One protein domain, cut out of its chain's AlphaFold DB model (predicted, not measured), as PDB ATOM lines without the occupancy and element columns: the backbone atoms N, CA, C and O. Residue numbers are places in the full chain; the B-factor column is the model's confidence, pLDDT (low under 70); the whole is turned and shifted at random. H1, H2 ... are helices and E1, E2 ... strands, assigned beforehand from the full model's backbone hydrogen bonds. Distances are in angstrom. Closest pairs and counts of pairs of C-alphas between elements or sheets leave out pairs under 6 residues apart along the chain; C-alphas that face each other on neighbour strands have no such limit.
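Overview. This is residues 62 to 134 of the 526 residues of the protein "Peptide/nickel transport system substrate-binding protein" of Rhodobacter sp. 24-YEA-8 (UniProt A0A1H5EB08). With little regular structure, this is a small three-stranded wall, E3 - E4 - E5, with the hairpin E1 and E2 set off sideways by the first residue of edge strand E3, Ala 77, short helix H1 grazing the wall, and a long loop, residues 94 to 115, folding back from E4 to E5. The 73 printed residues, under half in named elements, run E1 E2 E3 E4 E5 H1, mostly strand. E3 E4 E5 is a meander, each strand the antiparallel neighbour of the one before. It is compact, radius of gyration 13.0 A, but flat: 34 by 31 by 16 A.

Arrangement. Residues 62 to 64, E1, and 72 to 74, E2, form a hairpin, N 63 and O 73 2.8 A apart. Residues 77 to 82, E3, and 88 to 93, E4, form another; N 81 and O 90 are 2.9 A apart. E4 pairs antiparallel with residues 116 to 120, E5; N 91 and O 117 are 2.9 A apart. Residues 128 to 131, H1, too short for an O i to N i+4 pair, have their one O i to N i+3 pair within range; H1 only grazes the sheet. The closest C-alphas of E2 and H1, Pro 72 and Phe 130, are 6.2 A apart.

Along the chain. E1 begins at C-alpha 62 (91.024, 98.181, 122.535) and H1 ends at C-alpha 131 (93.576, 94.479, 115.099). E3 is 13.2 A long, E4 15.8 A, E5 12.7 A.

Size, cuts and confidence. The farthest C-alphas, Glu 84 and Asn 101, are 37.9 A apart. The printed part has no cut; the link E4 to E5 is long. Residues 65 to 70 and 106 to 113 have pLDDT under 70.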
ATOM      1  N   THR A  62      89.804  97.830 121.806       87.88
ATOM      2  CA  THR A  62      91.024  98.181 122.535       87.88
ATOM      3  C   THR A  62      91.592  99.498 122.020       87.88
ATOM      4  O   THR A  62      91.217  99.977 120.951       87.88
ATOM      5  N   PHE A  63      92.542 100.065 122.750       82.56
ATOM      6  CA  PHE A  63      93.372 101.184 122.318       82.56
ATOM      7  C   PHE A  63      94.814 100.710 122.104       82.56
ATOM      8  O   PHE A  63      95.202  99.663 122.616       82.56
ATOM      9  N   ALA A  64      95.612 101.434 121.325       73.69
ATOM     10  CA  ALA A  64      97.043 101.175 121.214       73.69
ATOM     11  C   ALA A  64      97.790 102.503 121.169       73.69
ATOM     12  O   ALA A  64      97.427 103.403 120.411       73.69
ATOM     13  N   SER A  65      98.848 102.612 121.966       68.25
ATOM     14  CA  SER A  65      99.659 103.817 122.062       68.25
ATOM     15  C   SER A  65     101.117 103.537 121.705       68.25
ATOM     16  O   SER A  65     101.602 102.401 121.727       68.25
ATOM     17  N   VAL A  66     101.852 104.601 121.378       59.91
ATOM     18  CA  VAL A  66     103.312 104.517 121.229       59.91
ATOM     19  C   VAL A  66     103.958 104.113 122.556       59.91
ATOM     20  O   VAL A  66     104.882 103.302 122.561       59.91
ATOM     21  N   ALA A  67     103.429 104.614 123.678       63.16
ATOM     22  CA  ALA A  67     103.898 104.285 125.020       63.16
ATOM     23  C   ALA A  67     103.754 102.788 125.340       63.16
ATOM     24  O   ALA A  67     104.663 102.197 125.920       63.16
ATOM     25  N   SER A  68     102.666 102.151 124.893       62.69
ATOM     26  CA  SER A  68     102.457 100.705 125.042       62.69
ATOM     27  C   SER A  68     103.266  99.864 124.047       62.69
ATOM     28  O   SER A  68     103.226  98.631 124.081       62.69
ATOM     29  N   GLY A  69     103.998 100.502 123.125       57.94
ATOM     30  CA  GLY A  69     104.692  99.822 122.033       57.94
ATOM     31  C   GLY A  69     103.731  99.042 121.132       57.94
ATOM     32  O   GLY A  69     104.092  97.959 120.660       57.94
ATOM     33  N   GLY A  70     102.505  99.552 120.961       63.47
ATOM     34  CA  GLY A  70     101.435  98.911 120.198       63.47
ATOM     35  C   GLY A  70     100.735  97.756 120.923       63.47
ATOM     36  O   GLY A  70      99.968  97.030 120.296       63.47
ATOM     37  N   ALA A  71     100.998  97.542 122.216       71.94
ATOM     38  CA  ALA A  71     100.227  96.579 122.994       71.94
ATOM     39  C   ALA A  71      98.777  97.075 123.174       71.94
ATOM     40  O   ALA A  71      98.580  98.277 123.384       71.94
ATOM     41  N   PRO A  72      97.780  96.174 123.100       78.06
ATOM     42  CA  PRO A  72      96.382  96.519 123.320       78.06
ATOM     43  C   PRO A  72      96.181  96.989 124.764       78.06
ATOM     44  O   PRO A  72      96.523  96.289 125.718       78.06
ATOM     45  N   GLU A  73      95.611  98.175 124.910       86.19
ATOM     46  CA  GLU A  73      95.217  98.799 126.167       86.19
ATOM     47  C   GLU A  73      93.682  98.795 126.286       86.19
ATOM     48  O   GLU A  73      92.984  98.803 125.263       86.19
ATOM     49  N   PRO A  74      93.130  98.779 127.512       90.00
ATOM     50  CA  PRO A  74      91.691  98.888 127.717       90.00
ATOM     51  C   PRO A  74      91.076 100.130 127.058       90.00
ATOM     52  O   PRO A  74      91.625 101.228 127.147       90.00
ATOM     53  N   TRP A  75      89.909  99.951 126.437       89.81
ATOM     54  CA  TRP A  75      89.074 101.031 125.903       89.81
ATOM     55  C   TRP A  75      87.589 100.709 126.117       89.81
ATOM     56  O   TRP A  75      87.144 100.692 127.266       89.81
ATOM     57  N   LEU A  76      86.827 100.378 125.061       90.12
ATOM     58  CA  LEU A  76      85.472  99.833 125.217       90.12
ATOM     59  C   LEU A  76      85.494  98.482 125.935       90.12
ATOM     60  O   LEU A  76      84.612  98.198 126.742       90.12
ATOM     61  N   ALA A  77      86.501  97.653 125.652       91.25
ATOM     62  CA  ALA A  77      86.794  96.458 126.419       91.25
ATOM     63  C   ALA A  77      87.708  96.818 127.596       91.25
ATOM     64  O   ALA A  77      88.810  97.335 127.417       91.25
ATOM     65  N   THR A  78      87.245  96.522 128.807       92.00
ATOM     66  CA  THR A  78      87.993  96.736 130.057       92.00
ATOM     67  C   THR A  78      88.917  95.567 130.390       92.00
ATOM     68  O   THR A  78      89.937  95.755 131.048       92.00
ATOM     69  N   ALA A  79      88.573  94.372 129.913       91.69
ATOM     70  CA  ALA A  79      89.352  93.152 130.058       91.69
ATOM     71  C   ALA A  79      89.073  92.202 128.886       91.69
ATOM     72  O   ALA A  79      88.051  92.325 128.205       91.69
ATOM     73  N   TRP A  80      89.966  91.240 128.665       91.38
ATOM     74  CA  TRP A  80      89.753  90.172 127.694       91.38
ATOM     75  C   TRP A  80      90.483  88.887 128.079       91.38
ATOM     76  O   TRP A  80      91.479  88.904 128.802       91.38
ATOM     77  N   THR A  81      89.997  87.768 127.551       89.12
ATOM     78  CA  THR A  81      90.701  86.480 127.556       89.12
ATOM     79  C   THR A  81      90.792  85.946 126.135       89.12
ATOM     80  O   THR A  81      89.910  86.190 125.311       89.12
ATOM     81  N   VAL A  82      91.879  85.235 125.851       86.19
ATOM     82  CA  VAL A  82      92.125  84.571 124.569       86.19
ATOM     83  C   VAL A  82      92.407  83.111 124.879       86.19
ATOM     84  O   VAL A  82      93.180  82.823 125.794       86.19
ATOM     85  N   ASP A  83      91.753  82.202 124.169       82.44
ATOM     86  CA  ASP A  83      92.043  80.777 124.288       82.44
ATOM     87  C   ASP A  83      93.449  80.437 123.760       82.44
ATOM     88  O   ASP A  83      94.069  81.199 123.016       82.44
ATOM     89  N   GLU A  84      93.980  79.269 124.129       77.44
ATOM     90  CA  GLU A  84      95.343  78.871 123.737       77.44
ATOM     91  C   GLU A  84      95.526  78.771 122.213       77.44
ATOM     92  O   GLU A  84      96.624  78.999 121.704       77.44
ATOM     93  N   ALA A  85      94.453  78.464 121.476       76.12
ATOM     94  CA  ALA A  85      94.466  78.379 120.019       76.12
ATOM     95  C   ALA A  85      94.333  79.749 119.325       76.12
ATOM     96  O   ALA A  85      94.456  79.815 118.102       76.12
ATOM     97  N   ALA A  86      94.099  80.837 120.069       82.38
ATOM     98  CA  ALA A  86      93.783  82.162 119.536       82.38
ATOM     99  C   ALA A  86      92.615  82.147 118.530       82.38
ATOM    100  O   ALA A  86      92.651  82.836 117.508       82.38
ATOM    101  N   GLN A  87      91.601  81.329 118.797       82.06
ATOM    102  CA  GLN A  87      90.369  81.218 118.017       82.06
ATOM    103  C   GLN A  87      89.188  81.892 118.705       82.06
ATOM    104  O   GLN A  87      88.290  82.368 118.015       82.06
ATOM    105  N   VAL A  88      89.185  81.949 120.035       84.25
ATOM    106  CA  VAL A  88      88.095  82.486 120.844       84.25
ATOM    107  C   VAL A  88      88.617  83.642 121.684       84.25
ATOM    108  O   VAL A  88      89.490  83.480 122.537       84.25
ATOM    109  N   PHE A  89      88.043  84.818 121.456       88.44
ATOM    110  CA  PHE A  89      88.351  86.044 122.179       88.44
ATOM    111  C   PHE A  89      87.112  86.480 122.953       88.44
ATOM    112  O   PHE A  89      86.078  86.767 122.347       88.44
ATOM    113  N   ASN A  90      87.216  86.549 124.277       90.25
ATOM    114  CA  ASN A  90      86.143  87.046 125.134       90.25
ATOM    115  C   ASN A  90      86.524  88.438 125.627       90.25
ATOM    116  O   ASN A  90      87.498  88.562 126.367       90.25
ATOM    117  N   PHE A  91      85.767  89.463 125.248       90.62
ATOM    118  CA  PHE A  91      85.963  90.838 125.708       90.62
ATOM    119  C   PHE A  91      84.888  91.216 126.718       90.62
ATOM    120  O   PHE A  91      83.702  91.061 126.441       90.62
ATOM    121  N   THR A  92      85.296  91.769 127.857       91.69
ATOM    122  CA  THR A  92      84.394  92.366 128.843       91.69
ATOM    123  C   THR A  92      84.240  93.849 128.545       91.69
ATOM    124  O   THR A  92      85.172  94.636 128.734       91.69
ATOM    125  N   LEU A  93      83.058  94.233 128.081       89.94
ATOM    126  CA  LEU A  93      82.725  95.608 127.749       89.94
ATOM    127  C   LEU A  93      82.426  96.445 128.994       89.94
ATOM    128  O   LEU A  93      81.961  95.950 130.024       89.94
ATOM    129  N   ARG A  94      82.661  97.747 128.853       88.69
ATOM    130  CA  ARG A  94      82.110  98.777 129.733       88.69
ATOM    131  C   ARG A  94      80.577  98.728 129.755       88.69
ATOM    132  O   ARG A  94      79.946  98.323 128.783       88.69
ATOM    133  N   ASP A  95      79.975  99.179 130.850       86.50
ATOM    134  CA  ASP A  95      78.518  99.183 131.051       86.50
ATOM    135  C   ASP A  95      77.860 100.562 130.960       86.50
ATOM    136  O   ASP A  95      76.629 100.664 130.965       86.50
ATOM    137  N   ASP A  96      78.682 101.602 130.863       86.81
ATOM    138  CA  ASP A  96      78.307 103.009 130.769       86.81
ATOM    139  C   ASP A  96      78.302 103.535 129.325       86.81
ATOM    140  O   ASP A  96      77.965 104.697 129.101       86.81
ATOM    141  N   VAL A  97      78.641 102.693 128.343       88.50
ATOM    142  CA  VAL A  97      78.774 103.110 126.943       88.50
ATOM    143  C   VAL A  97      77.426 103.119 126.232       88.50
ATOM    144  O   VAL A  97      76.672 102.142 126.216       88.50
ATOM    145  N   THR A  98      77.167 104.230 125.559       89.50
ATOM    146  CA  THR A  98      76.036 104.420 124.651       89.50
ATOM    147  C   THR A  98      76.537 104.856 123.278       89.50
ATOM    148  O   THR A  98      77.638 105.400 123.149       89.50
ATOM    149  N   PHE A  99      75.726 104.659 122.250       89.81
ATOM    150  CA  PHE A  99      75.875 105.301 120.947       89.81
ATOM    151  C   PHE A  99      75.359 106.745 120.988       89.81
ATOM    152  O   PHE A  99      74.667 107.140 121.927       89.81
ATOM    153  N   SER A 100      75.679 107.552 119.973       88.38
ATOM    154  CA  SER A 100      75.247 108.957 119.907       88.38
ATOM    155  C   SER A 100      73.730 109.171 119.861       88.38
ATOM    156  O   SER A 100      73.276 110.278 120.126       88.38
ATOM    157  N   ASN A 101      72.948 108.126 119.589       87.06
ATOM    158  CA  ASN A 101      71.485 108.103 119.692       87.06
ATOM    159  C   ASN A 101      70.973 107.618 121.070       87.06
ATOM    160  O   ASN A 101      69.812 107.241 121.181       87.06
ATOM    161  N   GLU A 102      71.844 107.568 122.082       86.25
ATOM    162  CA  GLU A 102      71.579 107.111 123.457       86.25
ATOM    163  C   GLU A 102      71.305 105.605 123.626       86.25
ATOM    164  O   GLU A 102      71.204 105.121 124.757       86.25
ATOM    165  N   GLU A 103      71.262 104.823 122.543       85.62
ATOM    166  CA  GLU A 103      71.154 103.367 122.640       85.62
ATOM    167  C   GLU A 103      72.375 102.794 123.371       85.62
ATOM    168  O   GLU A 103      73.519 103.159 123.093       85.62
ATOM    169  N   LYS A 104      72.152 101.872 124.314       83.12
ATOM    170  CA  LYS A 104      73.255 101.200 125.011       83.12
ATOM    171  C   LYS A 104      74.054 100.337 124.045       83.12
ATOM    172  O   LYS A 104      73.480  99.562 123.279       83.12
ATOM    173  N   LEU A 105      75.379 100.414 124.147       78.31
ATOM    174  CA  LEU A 105      76.254  99.480 123.457       78.31
ATOM    175  C   LEU A 105      76.174  98.138 124.191       78.31
ATOM    176  O   LEU A 105      76.673  97.990 125.303       78.31
ATOM    177  N   ILE A 106      75.503  97.173 123.567       69.31
ATOM    178  CA  ILE A 106      75.355  95.811 124.083       69.31
ATOM    179  C   ILE A 106      76.047  94.819 123.156       69.31
ATOM    180  O   ILE A 106      76.083  94.998 121.938       69.31
ATOM    181  N   ALA A 107      76.571  93.743 123.735       63.66
ATOM    182  CA  ALA A 107      77.074  92.619 122.963       63.66
ATOM    183  C   ALA A 107      75.901  91.911 122.270       63.66
ATOM    184  O   ALA A 107      75.114  91.220 122.912       63.66
ATOM    185  N   GLN A 108      75.764  92.084 120.956       58.62
ATOM    186  CA  GLN A 108      74.683  91.471 120.186       58.62
ATOM    187  C   GLN A 108      75.170  90.207 119.448       58.62
ATOM    188  O   GLN A 108      74.957  90.094 118.250       58.62
ATOM    189  N   ALA A 109      75.853  89.275 120.142       38.47
ATOM    190  CA  ALA A 109      76.059  87.883 119.691       38.47
ATOM    191  C   ALA A 109      76.701  86.953 120.763       38.47
ATOM    192  O   ALA A 109      77.758  87.248 121.315       38.47
ATOM    193  N   VAL A 110      76.066  85.786 120.962       40.16
ATOM    194  CA  VAL A 110      76.474  84.520 121.638       40.16
ATOM    195  C   VAL A 110      76.714  84.500 123.161       40.16
ATOM    196  O   VAL A 110      76.513  83.443 123.761       40.16
ATOM    197  N   ALA A 111      77.067  85.593 123.840       48.94
ATOM    198  CA  ALA A 111      77.252  85.531 125.298       48.94
ATOM    199  C   ALA A 111      75.922  85.500 126.077       48.94
ATOM    200  O   ALA A 111      74.967  86.199 125.745       48.94
ATOM    201  N   SER A 112      75.877  84.724 127.163       53.09
ATOM    202  CA  SER A 112      74.747  84.663 128.106       53.09
ATOM    203  C   SER A 112      74.578  85.925 128.964       53.09
ATOM    204  O   SER A 112      73.605  86.031 129.709       53.09
ATOM    205  N   ASP A 113      75.521  86.866 128.891       66.62
ATOM    206  CA  ASP A 113      75.506  88.128 129.623       66.62
ATOM    207  C   ASP A 113      75.626  89.327 128.664       66.62
ATOM    208  O   ASP A 113      76.224  89.243 127.594       66.62
ATOM    209  N   ALA A 114      75.031  90.461 129.043       70.50
ATOM    210  CA  ALA A 114      74.934  91.647 128.186       70.50
ATOM    211  C   ALA A 114      76.261  92.418 128.000       70.50
ATOM    212  O   ALA A 114      76.270  93.437 127.308       70.50
ATOM    213  N   ARG A 115      77.357  91.985 128.643       81.88
ATOM    214  CA  ARG A 115      78.639  92.714 128.695       81.88
ATOM    215  C   ARG A 115      79.788  91.967 128.032       81.88
ATOM    216  O   ARG A 115      80.845  92.557 127.839       81.88
ATOM    217  N   THR A 116      79.612  90.702 127.688       82.75
ATOM    218  CA  THR A 116      80.666  89.889 127.098       82.75
ATOM    219  C   THR A 116      80.455  89.782 125.599       82.75
ATOM    220  O   THR A 116      79.421  89.315 125.134       82.75
ATOM    221  N   VAL A 117      81.454  90.188 124.819       83.25
ATOM    222  CA  VAL A 117      81.497  89.913 123.379       83.25
ATOM    223  C   VAL A 117      82.403  88.714 123.160       83.25
ATOM    224  O   VAL A 117      83.585  88.765 123.503       83.25
ATOM    225  N   VAL A 118      81.854  87.654 122.570       84.88
ATOM    226  CA  VAL A 118      82.619  86.471 122.169       84.88
ATOM    227  C   VAL A 118      82.851  86.523 120.666       84.88
ATOM    228  O   VAL A 118      81.902  86.491 119.883       84.88
ATOM    229  N   ILE A 119      84.115  86.586 120.259       83.50
ATOM    230  CA  ILE A 119      84.523  86.556 118.852       83.50
ATOM    231  C   ILE A 119      85.207  85.222 118.599       83.50
ATOM    232  O   ILE A 119      86.212  84.907 119.233       83.50
ATOM    233  N   THR A 120      84.636  84.435 117.687       81.06
ATOM    234  CA  THR A 120      85.133  83.102 117.328       81.06
ATOM    235  C   THR A 120      85.573  83.082 115.872       81.06
ATOM    236  O   THR A 120      84.835  83.532 114.995       81.06
ATOM    237  N   PHE A 121      86.753  82.528 115.618       77.06
ATOM    238  CA  PHE A 121      87.291  82.293 114.284       77.06
ATOM    239  C   PHE A 121      87.334  80.794 113.975       77.06
ATOM    240  O   PHE A 121      87.672  79.969 114.823       77.06
ATOM    241  N   ASP A 122      87.047  80.442 112.727       77.88
ATOM    242  CA  ASP A 122      87.145  79.083 112.183       77.88
ATOM    243  C   ASP A 122      88.595  78.556 112.131       77.88
ATOM    244  O   ASP A 122      88.821  77.354 112.015       77.88
ATOM    245  N   HIS A 123      89.581  79.443 112.280       73.00
ATOM    246  CA  HIS A 123      91.008  79.137 112.369       73.00
ATOM    247  C   HIS A 123      91.726  80.102 113.337       73.00
ATOM    248  O   HIS A 123      91.216  81.190 113.598       73.00
ATOM    249  N   PRO A 124      92.911  79.749 113.875       78.12
ATOM    250  CA  PRO A 124      93.703  80.630 114.742       78.12
ATOM    251  C   PRO A 124      93.969  82.025 114.150       78.12
ATOM    252  O   PRO A 124      94.496  82.149 113.042       78.12
ATOM    253  N   ARG A 125      93.666  83.084 114.914       74.81
ATOM    254  CA  ARG A 125      93.823  84.506 114.546       74.81
ATOM    255  C   ARG A 125      94.539  85.310 115.631       74.81
ATOM    256  O   ARG A 125      94.013  86.274 116.179       74.81
ATOM    257  N   ALA A 126      95.797  84.961 115.897       72.38
ATOM    258  CA  ALA A 126      96.640  85.661 116.878       72.38
ATOM    259  C   ALA A 126      96.833  87.169 116.591       72.38
ATOM    260  O   ALA A 126      97.186  87.928 117.490       72.38
ATOM    261  N   ASP A 127      96.602  87.621 115.353       72.75
ATOM    262  CA  ASP A 127      96.644  89.035 114.971       72.75
ATOM    263  C   ASP A 127      95.405  89.826 115.414       72.75
ATOM    264  O   ASP A 127      95.452  91.055 115.448       72.75
ATOM    265  N   PHE A 128      94.300  89.158 115.755       79.44
ATOM    266  CA  PHE A 128      93.018  89.823 115.956       79.44
ATOM    267  C   PHE A 128      93.001  90.769 117.159       79.44
ATOM    268  O   PHE A 128      92.525  91.894 117.029       79.44
ATOM    269  N   LEU A 129      93.572  90.370 118.300       80.19
ATOM    270  CA  LEU A 129      93.636  91.251 119.470       80.19
ATOM    271  C   LEU A 129      94.396  92.546 119.143       80.19
ATOM    272  O   LEU A 129      93.963  93.633 119.513       80.19
ATOM    273  N   PHE A 130      95.475  92.445 118.365       72.62
ATOM    274  CA  PHE A 130      96.164  93.622 117.850       72.62
ATOM    275  C   PHE A 130      95.296  94.402 116.851       72.62
ATOM    276  O   PHE A 130      95.328  95.617 116.841       72.62
ATOM    277  N   ARG A 131      94.484  93.760 116.011       74.88
ATOM    278  CA  ARG A 131      93.576  94.479 115.099       74.88
ATOM    279  C   ARG A 131      92.374  95.111 115.797       74.88
ATOM    280  O   ARG A 131      91.719  95.946 115.189       74.88
ATOM    281  N   SER A 132      92.090  94.765 117.048       80.69
ATOM    282  CA  SER A 132      90.897  95.238 117.758       80.69
ATOM    283  C   SER A 132      90.941  96.719 118.183       80.69
ATOM    284  O   SER A 132      89.911  97.267 118.583       80.69
ATOM    285  N   TRP A 133      92.088  97.399 118.017       78.50
ATOM    286  CA  TRP A 133      92.185  98.868 118.078       78.50
ATOM    287  C   TRP A 133      92.004  99.557 116.717       78.50
ATOM    288  O   TRP A 133      91.958 100.784 116.662       78.50
ATOM    289  N   SER A 134      91.905  98.799 115.617       73.50
ATOM    290  CA  SER A 134      91.605  99.352 114.294       73.50
ATOM    291  C   SER A 134      90.200  99.943 114.293       73.50
ATOM    292  O   SER A 134      89.247  99.287 114.709       73.50
TER     293      SER A 134